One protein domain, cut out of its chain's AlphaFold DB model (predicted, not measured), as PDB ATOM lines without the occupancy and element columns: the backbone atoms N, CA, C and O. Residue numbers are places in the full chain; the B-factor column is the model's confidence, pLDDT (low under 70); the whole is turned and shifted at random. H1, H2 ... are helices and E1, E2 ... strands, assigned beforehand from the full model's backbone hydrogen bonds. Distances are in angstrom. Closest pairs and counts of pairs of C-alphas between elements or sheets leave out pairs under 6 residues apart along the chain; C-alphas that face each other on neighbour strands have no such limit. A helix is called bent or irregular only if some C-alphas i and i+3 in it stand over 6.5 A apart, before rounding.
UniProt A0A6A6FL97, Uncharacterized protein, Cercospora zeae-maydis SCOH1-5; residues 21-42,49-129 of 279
ATOM      1  N   ILE A  21     -29.608 -11.151 -38.868       91.69
ATOM      2  CA  ILE A  21     -28.563 -10.192 -39.236       91.69
ATOM      3  C   ILE A  21     -29.167  -8.807 -39.047       91.69
ATOM      4  O   ILE A  21     -30.128  -8.465 -39.737       91.69
ATOM      5  N   ASP A  22     -28.637  -8.044 -38.097       94.06
ATOM      6  CA  ASP A  22     -29.023  -6.646 -37.941       94.06
ATOM      7  C   ASP A  22     -28.251  -5.828 -38.975       94.06
ATOM      8  O   ASP A  22     -27.032  -5.676 -38.883       94.06
ATOM      9  N   ASN A  23     -28.943  -5.398 -40.025       91.69
ATOM     10  CA  ASN A  23     -28.306  -4.831 -41.203       91.69
ATOM     11  C   ASN A  23     -27.973  -3.341 -41.068       91.69
ATOM     12  O   ASN A  23     -27.401  -2.793 -42.005       91.69
ATOM     13  N   HIS A  24     -28.353  -2.681 -39.970       91.00
ATOM     14  CA  HIS A  24     -27.975  -1.293 -39.715       91.00
ATOM     15  C   HIS A  24     -28.163  -0.927 -38.238       91.00
ATOM     16  O   HIS A  24     -29.268  -0.596 -37.803       91.00
ATOM     17  N   ALA A  25     -27.062  -0.922 -37.491       95.00
ATOM     18  CA  ALA A  25     -27.032  -0.513 -36.093       95.00
ATOM     19  C   ALA A  25     -25.923   0.512 -35.821       95.00
ATOM     20  O   ALA A  25     -25.111   0.826 -36.690       95.00
ATOM     21  N   HIS A  26     -25.888   1.008 -34.586       95.25
ATOM     22  CA  HIS A  26     -24.843   1.891 -34.081       95.25
ATOM     23  C   HIS A  26     -24.183   1.306 -32.839       95.25
ATOM     24  O   HIS A  26     -24.781   0.512 -32.106       95.25
ATOM     25  N   ASN A  27     -22.954   1.750 -32.603       96.12
ATOM     26  CA  ASN A  27     -22.122   1.311 -31.501       96.12
ATOM     27  C   ASN A  27     -22.808   1.544 -30.147       96.12
ATOM     28  O   ASN A  27     -23.409   2.589 -29.892       96.12
ATOM     29  N   LEU A  28     -22.678   0.569 -29.250       95.94
ATOM     30  CA  LEU A  28     -23.149   0.697 -27.881       95.94
ATOM     31  C   LEU A  28     -22.270   1.676 -27.100       95.94
ATOM     32  O   LEU A  28     -21.043   1.691 -27.215       95.94
ATOM     33  N   LEU A  29     -22.931   2.461 -26.254       94.75
ATOM     34  CA  LEU A  29     -22.290   3.341 -25.285       94.75
ATOM     35  C   LEU A  29     -21.342   2.568 -24.378       94.75
ATOM     36  O   LEU A  29     -21.612   1.420 -24.005       94.75
ATOM     37  N   HIS A  30     -20.289   3.245 -23.928       94.94
ATOM     38  CA  HIS A  30     -19.499   2.725 -22.826       94.94
ATOM     39  C   HIS A  30     -20.366   2.478 -21.590       94.94
ATOM     40  O   HIS A  30     -21.309   3.216 -21.305       94.94
ATOM     41  N   THR A  31     -20.049   1.414 -20.846       90.88
ATOM     42  CA  THR A  31     -20.907   0.905 -19.757       90.88
ATOM     43  C   THR A  31     -21.289   1.988 -18.741       90.88
ATOM     44  O   THR A  31     -22.436   2.040 -18.300       90.88
ATOM     45  N   GLU A  32     -20.363   2.884 -18.398       91.06
ATOM     46  CA  GLU A  32     -20.630   3.970 -17.449       91.06
ATOM     47  C   GLU A  32     -21.618   5.007 -17.988       91.06
ATOM     48  O   GLU A  32     -22.462   5.490 -17.232       91.06
ATOM     49  N   GLN A  33     -21.568   5.319 -19.285       91.56
ATOM     50  CA  GLN A  33     -22.572   6.177 -19.905       91.56
ATOM     51  C   GLN A  33     -23.897   5.431 -20.074       91.56
ATOM     52  O   GLN A  33     -24.939   5.967 -19.705       91.56
ATOM     53  N   LEU A  34     -23.873   4.169 -20.515       90.56
ATOM     54  CA  LEU A  34     -25.071   3.336 -20.651       90.56
ATOM     55  C   LEU A  34     -25.900   3.309 -19.358       90.56
ATOM     56  O   LEU A  34     -27.123   3.414 -19.418       90.56
ATOM     57  N   LYS A  35     -25.252   3.202 -18.192       90.94
ATOM     58  CA  LYS A  35     -25.918   3.231 -16.878       90.94
ATOM     59  C   LYS A  35     -26.620   4.558 -16.577       90.94
ATOM     60  O   LYS A  35     -27.613   4.563 -15.859       90.94
ATOM     61  N   ARG A  36     -26.115   5.671 -17.109       89.75
ATOM     62  CA  ARG A  36     -26.640   7.021 -16.854       89.75
ATOM     63  C   ARG A  36     -27.752   7.419 -17.814       89.75
ATOM     64  O   ARG A  36     -28.623   8.184 -17.417       89.75
ATOM     65  N   GLU A  37     -27.710   6.923 -19.047       87.38
ATOM     66  CA  GLU A  37     -28.702   7.280 -20.060       87.38
ATOM     67  C   GLU A  37     -30.096   6.736 -19.729       87.38
ATOM     68  O   GLU A  37     -30.255   5.604 -19.244       87.38
ATOM     69  N   ASP A  38     -31.102   7.555 -20.041       83.69
ATOM     70  CA  ASP A  38     -32.523   7.222 -19.955       83.69
ATOM     71  C   ASP A  38     -32.969   6.461 -21.222       83.69
ATOM     72  O   ASP A  38     -32.405   6.602 -22.306       83.69
ATOM     73  N   PHE A  39     -34.027   5.662 -21.103       84.19
ATOM     74  CA  PHE A  39     -34.755   5.130 -22.254       84.19
ATOM     75  C   PHE A  39     -35.460   6.219 -23.074       84.19
ATOM     76  O   PHE A  39     -35.829   5.977 -24.224       84.19
ATOM     77  N   LEU A  40     -35.714   7.387 -22.485       79.56
ATOM     78  CA  LEU A  40     -36.324   8.523 -23.168       79.56
ATOM     79  C   LEU A  40     -35.254   9.322 -23.923       79.56
ATOM     80  O   LEU A  40     -34.537  10.123 -23.337       79.56
ATOM     81  N   SER A  41     -35.175   9.135 -25.240       72.50
ATOM     82  CA  SER A  41     -34.175   9.801 -26.090       72.50
ATOM     83  C   SER A  41     -34.660  11.112 -26.728       72.50
ATOM     84  O   SER A  41     -33.930  11.736 -27.497       72.50
ATOM     85  N   ALA A  42     -35.907  11.527 -26.474       73.00
ATOM     86  CA  ALA A  42     -36.449  12.784 -26.992       73.00
ATOM     87  C   ALA A  42     -35.974  13.990 -26.170       73.00
ATOM     88  O   ALA A  42     -35.810  13.912 -24.957       73.00
ATOM     89  N   ASP A  49     -44.565  14.212 -25.637       82.56
ATOM     90  CA  ASP A  49     -45.270  13.276 -26.513       82.56
ATOM     91  C   ASP A  49     -44.659  11.872 -26.463       82.56
ATOM     92  O   ASP A  49     -45.351  10.883 -26.723       82.56
ATOM     93  N   HIS A  50     -43.384  11.753 -26.077       79.38
ATOM     94  CA  HIS A  50     -42.654  10.486 -26.081       79.38
ATOM     95  C   HIS A  50     -43.346   9.410 -25.238       79.38
ATOM     96  O   HIS A  50     -43.425   8.254 -25.653       79.38
ATOM     97  N   VAL A  51     -43.917   9.783 -24.089       81.19
ATOM     98  CA  VAL A  51     -44.625   8.841 -23.204       81.19
ATOM     99  C   VAL A  51     -45.949   8.332 -23.785       81.19
ATOM    100  O   VAL A  51     -46.483   7.320 -23.336       81.19
ATOM    101  N   THR A  52     -46.469   9.001 -24.815       85.75
ATOM    102  CA  THR A  52     -47.674   8.582 -25.546       85.75
ATOM    103  C   THR A  52     -47.349   7.824 -26.833       85.75
ATOM    104  O   THR A  52     -48.236   7.228 -27.446       85.75
ATOM    105  N   ALA A  53     -46.075   7.793 -27.236       86.75
ATOM    106  CA  ALA A  53     -45.644   7.117 -28.445       86.75
ATOM    107  C   ALA A  53     -45.675   5.591 -28.278       86.75
ATOM    108  O   ALA A  53     -45.382   5.034 -27.216       86.75
ATOM    109  N   LEU A  54     -45.976   4.888 -29.374       89.25
ATOM    110  CA  LEU A  54     -46.070   3.427 -29.397       89.25
ATOM    111  C   LEU A  54     -44.831   2.701 -28.821       89.25
ATOM    112  O   LEU A  54     -45.039   1.710 -28.115       89.25
ATOM    113  N   PRO A  55     -43.576   3.144 -29.065       87.94
ATOM    114  CA  PRO A  55     -42.403   2.526 -28.446       87.94
ATOM    115  C   PRO A  55     -42.454   2.585 -26.919       87.94
ATOM    116  O   PRO A  55     -42.293   1.556 -26.267       87.94
ATOM    117  N   HIS A  56     -42.776   3.750 -26.347       88.31
ATOM    118  CA  HIS A  56     -42.882   3.903 -24.899       88.31
ATOM    119  C   HIS A  56     -44.045   3.090 -24.325       88.31
ATOM    120  O   HIS A  56     -43.881   2.430 -23.311       88.31
ATOM    121  N   LEU A  57     -45.197   3.035 -24.998       89.38
ATOM    122  CA  LEU A  57     -46.336   2.227 -24.535       89.38
ATOM    123  C   LEU A  57     -46.044   0.715 -24.536       89.38
ATOM    124  O   LEU A  57     -46.622  -0.037 -23.746       89.38
ATOM    125  N   ARG A  58     -45.154   0.243 -25.418       92.56
ATOM    126  CA  ARG A  58     -44.730  -1.167 -25.485       92.56
ATOM    127  C   ARG A  58     -43.600  -1.494 -24.514       92.56
ATOM    128  O   ARG A  58     -43.587  -2.606 -23.976       92.56
ATOM    129  N   ALA A  59     -42.696  -0.544 -24.282       92.06
ATOM    130  CA  ALA A  59     -41.470  -0.751 -23.525       92.06
ATOM    131  C   ALA A  59     -41.709  -1.357 -22.128       92.06
ATOM    132  O   ALA A  59     -41.100  -2.388 -21.858       92.06
ATOM    133  N   PRO A  60     -42.635  -0.872 -21.269       92.94
ATOM    134  CA  PRO A  60     -42.845  -1.457 -19.948       92.94
ATOM    135  C   PRO A  60     -43.172  -2.948 -19.992       92.94
ATOM    136  O   PRO A  60     -42.637  -3.729 -19.211       92.94
ATOM    137  N   ARG A  61     -44.021  -3.375 -20.935       95.06
ATOM    138  CA  ARG A  61     -44.385  -4.790 -21.069       95.06
ATOM    139  C   ARG A  61     -43.177  -5.636 -21.472       95.06
ATOM    140  O   ARG A  61     -42.959  -6.685 -20.875       95.06
ATOM    141  N   GLN A  62     -42.428  -5.192 -22.478       94.81
ATOM    142  CA  GLN A  62     -41.282  -5.936 -23.005       94.81
ATOM    143  C   GLN A  62     -40.113  -5.952 -22.016       94.81
ATOM    144  O   GLN A  62     -39.501  -6.994 -21.822       94.81
ATOM    145  N   LEU A  63     -39.848  -4.835 -21.337       96.00
ATOM    146  CA  LEU A  63     -38.792  -4.730 -20.332       96.00
ATOM    147  C   LEU A  63     -39.097  -5.578 -19.095       96.00
ATOM    148  O   LEU A  63     -38.190  -6.223 -18.579       96.00
ATOM    149  N   ARG A  64     -40.359  -5.660 -18.645       97.50
ATOM    150  CA  ARG A  64     -40.734  -6.593 -17.564       97.50
ATOM    151  C   ARG A  64     -40.424  -8.036 -17.935       97.50
ATOM    152  O   ARG A  64     -39.820  -8.747 -17.141       97.50
ATOM    153  N   GLU A  65     -40.803  -8.453 -19.139       96.06
ATOM    154  CA  GLU A  65     -40.512  -9.798 -19.640       96.06
ATOM    155  C   GLU A  65     -38.997 -10.031 -19.754       96.06
ATOM    156  O   GLU A  65     -38.480 -11.017 -19.226       96.06
ATOM    157  N   LEU A  66     -38.266  -9.079 -20.340       95.56
ATOM    158  CA  LEU A  66     -36.813  -9.128 -20.501       95.56
ATOM    159  C   LEU A  66     -36.085  -9.240 -19.153       95.56
ATOM    160  O   LEU A  66     -35.138 -10.020 -19.022       95.56
ATOM    161  N   TYR A  67     -36.525  -8.493 -18.140       96.75
ATOM    162  CA  TYR A  67     -35.899  -8.431 -16.815       96.75
ATOM    163  C   TYR A  67     -36.458  -9.442 -15.808       96.75
ATOM    164  O   TYR A  67     -35.922  -9.554 -14.705       96.75
ATOM    165  N   GLY A  68     -37.488 -10.210 -16.178       96.44
ATOM    166  CA  GLY A  68     -38.129 -11.183 -15.291       96.44
ATOM    167  C   GLY A  68     -38.910 -10.537 -14.141       96.44
ATOM    168  O   GLY A  68     -38.947 -11.087 -13.044       96.44
ATOM    169  N   LEU A  69     -39.500  -9.363 -14.374       98.31
ATOM    170  CA  LEU A  69     -40.318  -8.651 -13.395       98.31
ATOM    171  C   LEU A  69     -41.797  -9.079 -13.463       98.31
ATOM    172  O   LEU A  69     -42.284  -9.438 -14.541       98.31
ATOM    173  N   PRO A  70     -42.544  -8.987 -12.345       97.62
ATOM    174  CA  PRO A  70     -43.991  -9.188 -12.339       97.62
ATOM    175  C   PRO A  70     -44.720  -8.222 -13.278       97.62
ATOM    176  O   PRO A  70     -44.246  -7.121 -13.568       97.62
ATOM    177  N   ARG A  71     -45.911  -8.611 -13.748       95.62
ATOM    178  CA  ARG A  71     -46.671  -7.852 -14.757       95.62
ATOM    179  C   ARG A  71     -47.088  -6.465 -14.260       95.62
ATOM    180  O   ARG A  71     -47.245  -5.557 -15.076       95.62
ATOM    181  N   GLU A  72     -47.286  -6.336 -12.962       96.06
ATOM    182  CA  GLU A  72     -47.703  -5.152 -12.221       96.06
ATOM    183  C   GLU A  72     -46.548  -4.214 -11.849       96.06
ATOM    184  O   GLU A  72     -46.819  -3.125 -11.353       96.06
ATOM    185  N   ALA A  73     -45.291  -4.593 -12.112       97.56
ATOM    186  CA  ALA A  73     -44.138  -3.740 -11.835       97.56
ATOM    187  C   ALA A  73     -44.263  -2.390 -12.564       97.56
ATOM    188  O   ALA A  73     -44.514  -2.327 -13.777       97.56
ATOM    189  N   ASP A  74     -44.097  -1.307 -11.816       95.38
ATOM    190  CA  ASP A  74     -44.126   0.048 -12.349       95.38
ATOM    191  C   ASP A  74     -42.807   0.411 -13.052       95.38
ATOM    192  O   ASP A  74     -41.912  -0.418 -13.242       95.38
ATOM    193  N   TRP A  75     -42.729   1.648 -13.537       92.25
ATOM    194  CA  TRP A  75     -41.563   2.133 -14.268       92.25
ATOM    195  C   TRP A  75     -40.314   2.209 -13.381       92.25
ATOM    196  O   TRP A  75     -39.237   1.799 -13.810       92.25
ATOM    197  N   ASP A  76     -40.465   2.624 -12.124       94.94
ATOM    198  CA  ASP A  76     -39.356   2.738 -11.173       94.94
ATOM    199  C   ASP A  76     -38.747   1.369 -10.847       94.94
ATOM    200  O   ASP A  76     -37.522   1.228 -10.790       94.94
ATOM    201  N   ALA A  77     -39.574   0.326 -10.721       97.31
ATOM    202  CA  ALA A  77     -39.101  -1.048 -10.575       97.31
ATOM    203  C   ALA A  77     -38.322  -1.532 -11.813       97.31
ATOM    204  O   ALA A  77     -37.312  -2.226 -11.676       97.31
ATOM    205  N   ILE A  78     -38.751  -1.150 -13.023       96.25
ATOM    206  CA  ILE A  78     -38.048  -1.475 -14.275       96.25
ATOM    207  C   ILE A  78     -36.678  -0.792 -14.325       96.25
ATOM    208  O   ILE A  78     -35.683  -1.455 -14.625       96.25
ATOM    209  N   LEU A  79     -36.615   0.506 -14.020       94.56
ATOM    210  CA  LEU A  79     -35.365   1.269 -14.005       94.56
ATOM    211  C   LEU A  79     -34.403   0.751 -12.930       94.56
ATOM    212  O   LEU A  79     -33.227   0.524 -13.212       94.56
ATOM    213  N   SER A  80     -34.914   0.469 -11.730       96.19
ATOM    214  CA  SER A  80     -34.125  -0.116 -10.639       96.19
ATOM    215  C   SER A  80     -33.559  -1.479 -11.032       96.19
ATOM    216  O   SER A  80     -32.379  -1.754 -10.811       96.19
ATOM    217  N   LYS A  81     -34.369  -2.329 -11.683       97.19
ATOM    218  CA  LYS A  81     -33.909  -3.646 -12.132       97.19
ATOM    219  C   LYS A  81     -32.887  -3.554 -13.260       97.19
ATOM    220  O   LYS A  81     -31.941  -4.337 -13.279       97.19
ATOM    221  N   ARG A  82     -33.045  -2.600 -14.184       95.69
ATOM    222  CA  ARG A  82     -32.035  -2.309 -15.210       95.69
ATOM    223  C   ARG A  82     -30.696  -1.967 -14.563       95.69
ATOM    224  O   ARG A  82     -29.691  -2.555 -14.949       95.69
ATOM    225  N   GLN A  83     -30.695  -1.048 -13.596       95.81
ATOM    226  CA  GLN A  83     -29.476  -0.627 -12.908       95.81
ATOM    227  C   GLN A  83     -28.795  -1.817 -12.222       95.81
ATOM    228  O   GLN A  83     -27.615  -2.061 -12.448       95.81
ATOM    229  N   GLU A  84     -29.564  -2.623 -11.486       96.75
ATOM    230  CA  GLU A  84     -29.070  -3.846 -10.847       96.75
ATOM    231  C   GLU A  84     -28.402  -4.800 -11.857       96.75
ATOM    232  O   GLU A  84     -27.298  -5.285 -11.617       96.75
ATOM    233  N   LEU A  85     -29.049  -5.064 -12.998       96.50
ATOM    234  CA  LEU A  85     -28.523  -5.972 -14.022       96.50
ATOM    235  C   LEU A  85     -27.252  -5.425 -14.689       96.50
ATOM    236  O   LEU A  85     -26.327  -6.192 -14.950       96.50
ATOM    237  N   LEU A  86     -27.198  -4.116 -14.949       95.38
ATOM    238  CA  LEU A  86     -26.016  -3.456 -15.511       95.38
ATOM    239  C   LEU A  86     -24.838  -3.440 -14.530       95.38
ATOM    240  O   LEU A  86     -23.692  -3.532 -14.968       95.38
ATOM    241  N   ASP A  87     -25.099  -3.319 -13.229       95.94
ATOM    242  CA  ASP A  87     -24.060  -3.354 -12.197       95.94
ATOM    243  C   ASP A  87     -23.537  -4.769 -11.931       95.94
ATOM    244  O   ASP A  87     -22.361  -4.933 -11.610       95.94
ATOM    245  N   GLN A  88     -24.383  -5.789 -12.085       96.31
ATOM    246  CA  GLN A  88     -23.995  -7.188 -11.896       96.31
ATOM    247  C   GLN A  88     -23.213  -7.757 -13.087       96.31
ATOM    248  O   GLN A  88     -22.144  -8.330 -12.893       96.31
ATOM    249  N   ASP A  89     -23.766  -7.664 -14.303       96.12
ATOM    250  CA  ASP A  89     -23.195  -8.273 -15.513       96.12
ATOM    251  C   ASP A  89     -23.785  -7.617 -16.777       96.12
ATOM    252  O   ASP A  89     -24.670  -8.173 -17.441       96.12
ATOM    253  N   SER A  90     -23.305  -6.415 -17.120       95.62
ATOM    254  CA  SER A  90     -23.750  -5.678 -18.313       95.62
ATOM    255  C   SER A  90     -23.550  -6.489 -19.599       95.62
ATOM    256  O   SER A  90     -24.470  -6.610 -20.411       95.62
ATOM    257  N   ASN A  91     -22.385  -7.116 -19.759       96.69
ATOM    258  CA  ASN A  91     -22.071  -7.930 -20.931       96.69
ATOM    259  C   ASN A  91     -22.973  -9.167 -21.020       96.69
ATOM    260  O   ASN A  91     -23.439  -9.517 -22.104       96.69
ATOM    261  N   GLY A  92     -23.276  -9.825 -19.900       96.75
ATOM    262  CA  GLY A  92     -24.214 -10.942 -19.861       96.75
ATOM    263  C   GLY A  92     -25.651 -10.535 -20.167       96.75
ATOM    264  O   GLY A  92     -26.337 -11.281 -20.868       96.75
ATOM    265  N   LEU A  93     -26.099  -9.360 -19.705       96.50
ATOM    266  CA  LEU A  93     -27.392  -8.786 -20.087       96.50
ATOM    267  C   LEU A  93     -27.463  -8.591 -21.608       96.50
ATOM    268  O   LEU A  93     -28.390  -9.092 -22.248       96.50
ATOM    269  N   ILE A  94     -26.455  -7.939 -22.191       96.81
ATOM    270  CA  ILE A  94     -26.391  -7.684 -23.635       96.81
ATOM    271  C   ILE A  94     -26.382  -9.012 -24.404       96.81
ATOM    272  O   ILE A  94     -27.257  -9.246 -25.237       96.81
ATOM    273  N   LYS A  95     -25.465  -9.926 -24.067       96.69
ATOM    274  CA  LYS A  95     -25.279 -11.204 -24.768       96.69
ATOM    275  C   LYS A  95     -26.496 -12.120 -24.706       96.69
ATOM    276  O   LYS A  95     -26.901 -12.704 -25.704       96.69
ATOM    277  N   LYS A  96     -27.022 -12.339 -23.499       95.44
ATOM    278  CA  LYS A  96     -27.982 -13.422 -23.232       95.44
ATOM    279  C   LYS A  96     -29.427 -12.981 -23.406       95.44
ATOM    280  O   LYS A  96     -30.294 -13.845 -23.512       95.44
ATOM    281  N   LYS A  97     -29.701 -11.675 -23.358       94.00
ATOM    282  CA  LYS A  97     -31.065 -11.139 -23.401       94.00
ATOM    283  C   LYS A  97     -31.276 -10.185 -24.573       94.00
ATOM    284  O   LYS A  97     -32.250 -10.371 -25.290       94.00
ATOM    285  N   CYS A  98     -30.399  -9.203 -24.782       94.56
ATOM    286  CA  CYS A  98     -30.630  -8.169 -25.798       94.56
ATOM    287  C   CYS A  98     -30.276  -8.624 -27.223       94.56
ATOM    288  O   CYS A  98     -31.063  -8.408 -28.134       94.56
ATOM    289  N   LEU A  99     -29.119  -9.268 -27.406       95.56
ATOM    290  CA  LEU A  99     -28.598  -9.710 -28.710       95.56
ATOM    291  C   LEU A  99     -28.663 -11.238 -28.891       95.56
ATOM    292  O   LEU A  99     -27.980 -11.820 -29.734       95.56
ATOM    293  N   ALA A 100     -29.484 -11.913 -28.084       92.94
ATOM    294  CA  ALA A 100     -29.654 -13.356 -28.174       92.94
ATOM    295  C   ALA A 100     -30.296 -13.745 -29.515       92.94
ATOM    296  O   ALA A 100     -31.390 -13.292 -29.842       92.94
ATOM    297  N   GLY A 101     -29.630 -14.625 -30.265       91.62
ATOM    298  CA  GLY A 101     -30.080 -15.045 -31.596       91.62
ATOM    299  C   GLY A 101     -29.590 -14.152 -32.742       91.62
ATOM    300  O   GLY A 101     -29.965 -14.393 -33.886       91.62
ATOM    301  N   THR A 102     -28.732 -13.164 -32.479       95.62
ATOM    302  CA  THR A 102     -28.115 -12.347 -33.532       95.62
ATOM    303  C   THR A 102     -26.884 -13.047 -34.119       95.62
ATOM    304  O   THR A 102     -25.953 -13.426 -33.404       95.62
ATOM    305  N   GLN A 103     -26.873 -13.221 -35.441       96.19
ATOM    306  CA  GLN A 103     -25.761 -13.803 -36.191       96.19
ATOM    307  C   GLN A 103     -24.586 -12.832 -36.283       96.19
ATOM    308  O   GLN A 103     -23.463 -13.199 -35.959       96.19
ATOM    309  N   THR A 104     -24.848 -11.615 -36.751       96.06
ATOM    310  CA  THR A 104     -23.885 -10.517 -36.884       96.06
ATOM    311  C   THR A 104     -24.654  -9.195 -36.964       96.06
ATOM    312  O   THR A 104     -25.878  -9.190 -37.135       96.06
ATOM    313  N   ILE A 105     -23.932  -8.090 -36.814       97.25
ATOM    314  CA  ILE A 105     -24.445  -6.721 -36.872       97.25
ATOM    315  C   ILE A 105     -23.589  -5.943 -37.873       97.25
ATOM    316  O   ILE A 105     -22.358  -6.027 -37.829       97.25
ATOM    317  N   LEU A 106     -24.244  -5.193 -38.756       95.44
ATOM    318  CA  LEU A 106     -23.609  -4.241 -39.660       95.44
ATOM    319  C   LEU A 106     -23.688  -2.849 -39.021       95.44
ATOM    320  O   LEU A 106     -24.771  -2.282 -38.857       95.44
ATOM    321  N   MET A 107     -22.539  -2.338 -38.597       96.56
ATOM    322  CA  MET A 107     -22.422  -1.175 -37.728       96.56
ATOM    323  C   MET A 107     -22.082   0.078 -38.532       96.56
ATOM    324  O   MET A 107     -21.005   0.142 -39.120       96.56
ATOM    325  N   ASP A 108     -22.961   1.081 -38.527       93.94
ATOM    326  CA  ASP A 108     -22.578   2.450 -38.885       93.94
ATOM    327  C   ASP A 108     -21.817   3.059 -37.708       93.94
ATOM    328  O   ASP A 108     -22.414   3.513 -36.723       93.94
ATOM    329  N   ASP A 109     -20.491   3.020 -37.826       89.44
ATOM    330  CA  ASP A 109     -19.529   3.446 -36.813       89.44
ATOM    331  C   ASP A 109     -19.062   4.901 -36.991       89.44
ATOM    332  O   ASP A 109     -18.160   5.354 -36.294       89.44
ATOM    333  N   GLY A 110     -19.715   5.663 -37.877       86.00
ATOM    334  CA  GLY A 110     -19.408   7.069 -38.147       86.00
ATOM    335  C   GLY A 110     -20.091   8.068 -37.204       86.00
ATOM    336  O   GLY A 110     -20.206   9.249 -37.545       86.00
ATOM    337  N   LEU A 111     -20.616   7.617 -36.059       84.06
ATOM    338  CA  LEU A 111     -21.181   8.496 -35.033       84.06
ATOM    339  C   LEU A 111     -20.097   9.020 -34.091       84.06
ATOM    340  O   LEU A 111     -19.270   8.270 -33.588       84.06
ATOM    341  N   ILE A 112     -20.170  10.316 -33.786       81.69
ATOM    342  CA  ILE A 112     -19.293  10.952 -32.802       81.69
ATOM    343  C   ILE A 112     -19.933  10.843 -31.418       81.69
ATOM    344  O   ILE A 112     -21.064  11.281 -31.210       81.69
ATOM    345  N   GLY A 113     -19.198  10.273 -30.466       84.94
ATOM    346  CA  GLY A 113     -19.610  10.141 -29.072       84.94
ATOM    347  C   GLY A 113     -18.749   9.133 -28.318       84.94
ATOM    348  O   GLY A 113     -17.744   8.651 -28.835       84.94
ATOM    349  N   ASP A 114     -19.140   8.833 -27.083       89.19
ATOM    350  CA  ASP A 114     -18.420   7.920 -26.191       89.19
ATOM    351  C   ASP A 114     -18.998   6.496 -26.318       89.19
ATOM    352  O   ASP A 114     -19.826   6.026 -25.530       89.19
ATOM    353  N   PHE A 115     -18.583   5.822 -27.391       94.81
ATOM    354  CA  PHE A 115     -19.050   4.490 -27.770       94.81
ATOM    355  C   PHE A 115     -17.899   3.484 -27.829       94.81
ATOM    356  O   PHE A 115     -16.768   3.820 -28.177       94.81
ATOM    357  N   HIS A 116     -18.211   2.212 -27.583       96.50
ATOM    358  CA  HIS A 116     -17.282   1.124 -27.873       96.50
ATOM    359  C   HIS A 116     -16.986   1.032 -29.382       96.50
ATOM    360  O   HIS A 116     -17.881   1.300 -30.181       96.50
ATOM    361  N   PRO A 117     -15.784   0.602 -29.809       96.25
ATOM    362  CA  PRO A 117     -15.505   0.355 -31.227       96.25
ATOM    363  C   PRO A 117     -16.385  -0.781 -31.782       96.25
ATOM    364  O   PRO A 117     -16.969  -1.557 -31.020       96.25
ATOM    365  N   TYR A 118     -16.526  -0.873 -33.110       96.31
ATOM    366  CA  TYR A 118     -17.476  -1.812 -33.726       96.31
ATOM    367  C   TYR A 118     -17.159  -3.277 -33.363       96.31
ATOM    368  O   TYR A 118     -18.064  -4.024 -32.995       96.31
ATOM    369  N   ASP A 119     -15.879  -3.651 -33.362       97.19
ATOM    370  CA  ASP A 119     -15.359  -4.998 -33.091       97.19
ATOM    371  C   ASP A 119     -15.548  -5.452 -31.635       97.19
ATOM    372  O   ASP A 119     -15.640  -6.646 -31.349       97.19
ATOM    373  N   TRP A 120     -15.719  -4.520 -30.693       97.75
ATOM    374  CA  TRP A 120     -16.092  -4.851 -29.315       97.75
ATOM    375  C   TRP A 120     -17.401  -5.654 -29.249       97.75
ATOM    376  O   TRP A 120     -17.595  -6.443 -28.323       97.75
ATOM    377  N   HIS A 121     -18.292  -5.494 -30.230       98.00
ATOM    378  CA  HIS A 121     -19.595  -6.153 -30.260       98.00
ATOM    379  C   HIS A 121     -19.517  -7.633 -30.662       98.00
ATOM    380  O   HIS A 121     -20.444  -8.387 -30.353       98.00
ATOM    381  N   ASP A 122     -18.393  -8.082 -31.235       98.19
ATOM    382  CA  ASP A 122     -18.153  -9.473 -31.647       98.19
ATOM    383  C   ASP A 122     -18.384 -10.465 -30.501       98.19
ATOM    384  O   ASP A 122     -18.839 -11.591 -30.703       98.19
ATOM    385  N   GLN A 123     -18.135 -10.040 -29.260       97.75
ATOM    386  CA  GLN A 123     -18.320 -10.874 -28.073       97.75
ATOM    387  C   GLN A 123     -19.791 -11.266 -27.807       97.75
ATOM    388  O   GLN A 123     -20.047 -12.197 -27.024       97.75
ATOM    389  N   PHE A 124     -20.752 -10.567 -28.423       97.75
ATOM    390  CA  PHE A 124     -22.192 -10.749 -28.216       97.75
ATOM    391  C   PHE A 124     -22.898 -11.513 -29.336       97.75
ATOM    392  O   PHE A 124     -24.029 -11.946 -29.126       97.75
ATOM    393  N   VAL A 125     -22.248 -11.703 -30.483       96.94
ATOM    394  CA  VAL A 125     -22.846 -12.275 -31.697       96.94
ATOM    395  C   VAL A 125     -22.131 -13.557 -32.132       96.94
ATOM    396  O   VAL A 125     -21.100 -13.936 -31.576       96.94
ATOM    397  N   ALA A 126     -22.714 -14.290 -33.085       95.06
ATOM    398  CA  ALA A 126     -22.176 -15.577 -33.537       95.06
ATOM    399  C   ALA A 126     -21.048 -15.452 -34.578       95.06
ATOM    400  O   ALA A 126     -20.272 -16.386 -34.775       95.06
ATOM    401  N   SER A 127     -20.965 -14.327 -35.282       95.50
ATOM    402  CA  SER A 127     -19.922 -14.011 -36.257       95.50
ATOM    403  C   SER A 127     -19.523 -12.547 -36.134       95.50
ATOM    404  O   SER A 127     -20.391 -11.746 -35.785       95.50
ATOM    405  N   PRO A 128     -18.262 -12.196 -36.446       97.88
ATOM    406  CA  PRO A 128     -17.773 -10.830 -36.316       97.88
ATOM    407  C   PRO A 128     -18.699  -9.805 -36.965       97.88
ATOM    408  O   PRO A 128     -19.267 -10.055 -38.038       97.88
ATOM    409  N   CYS A 129     -18.851  -8.671 -36.296       98.06
ATOM    410  CA  CYS A 129     -19.523  -7.501 -36.818       98.06
ATOM    411  C   CYS A 129     -18.785  -6.969 -38.050       98.06
ATOM    412  O   CYS A 129     -17.592  -7.200 -38.261       98.06
TER     413      CYS A 129
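This is residues 21 to 42 and 49 to 129 of the 279 residues of an uncharacterized protein of Cercospora zeae-maydis SCOH1-5 (UniProt A0A6A6FL97). A bent helix, H3, folds back on itself as a V between two ends of the domain: at one end H2 crosses its first arm, H3a, and at the other a small pair of parallel strands, E1 and E2, has H4 beside E2. The printed part has 103 residues, with four named helices and two named strands in the order E1, H1, H2, H3, E2, H4; the class is mostly helix. It is compact, with a radius of gyration of the C-alphas of 14.5 A and spans of 39 by 28 by 25 A.

E1, residues 21 to 25, begins with C-alpha 21 at (-28.563, -10.192, -39.236). H1 is residues 31 to 36. H2, residues 54 to 67, is 20.1 A long and only just irregular: C-alphas 57 and 60 are 6.8 A apart. H3, residues 75 to 98, was assigned as one helix by its hydrogen bonds but is bent: C-alphas 88 and 91 are 9.3 A apart. Its arms are H3a, residues 75 to 88, 20.0 A, and H3b, residues 91 to 98, 9.8 A. E2, residues 102 to 108, measures 16.7 A. H4, residues 118 to 124, is only just irregular, with C-alphas 120 and 123 6.54 A apart; its last C-alpha, C-alpha 124, is at (-22.192, -10.749, -28.216).

H3 is the hub. H2 touches H3a at a steep tilt of 49 degrees, closest C-alphas Arg 64 and Ile 78, 6.7 A. H1 only just touches H3a, with 3 pairs of C-alphas within 8 A, closest Lys 35 and Gln 83, 6.6 A. H3b touches H4, about perpendicular at 76 degrees, closest C-alphas Lys 95 and Phe 124, 4.7 A. E1 and E2 are parallel at 26 degrees; N 106 and O 22 are within hydrogen-bond range at 2.8 A. Every O i to N i+4 pair is within range in H3a and H3b, against 1 of 2 in H1, 8 of 10 in H2 and 0 of 3 in H4, where 3 of 4 O i to N i+3 pairs are.

The C-alphas farthest apart, Glu 72 and Gly 110, are 40.3 A apart. Residues 43 to 48 are not printed; C-alphas 42 and 49 are 8.8 A apart across the cut. Of the links printed whole, none is long. No printed residue has pLDDT under 70.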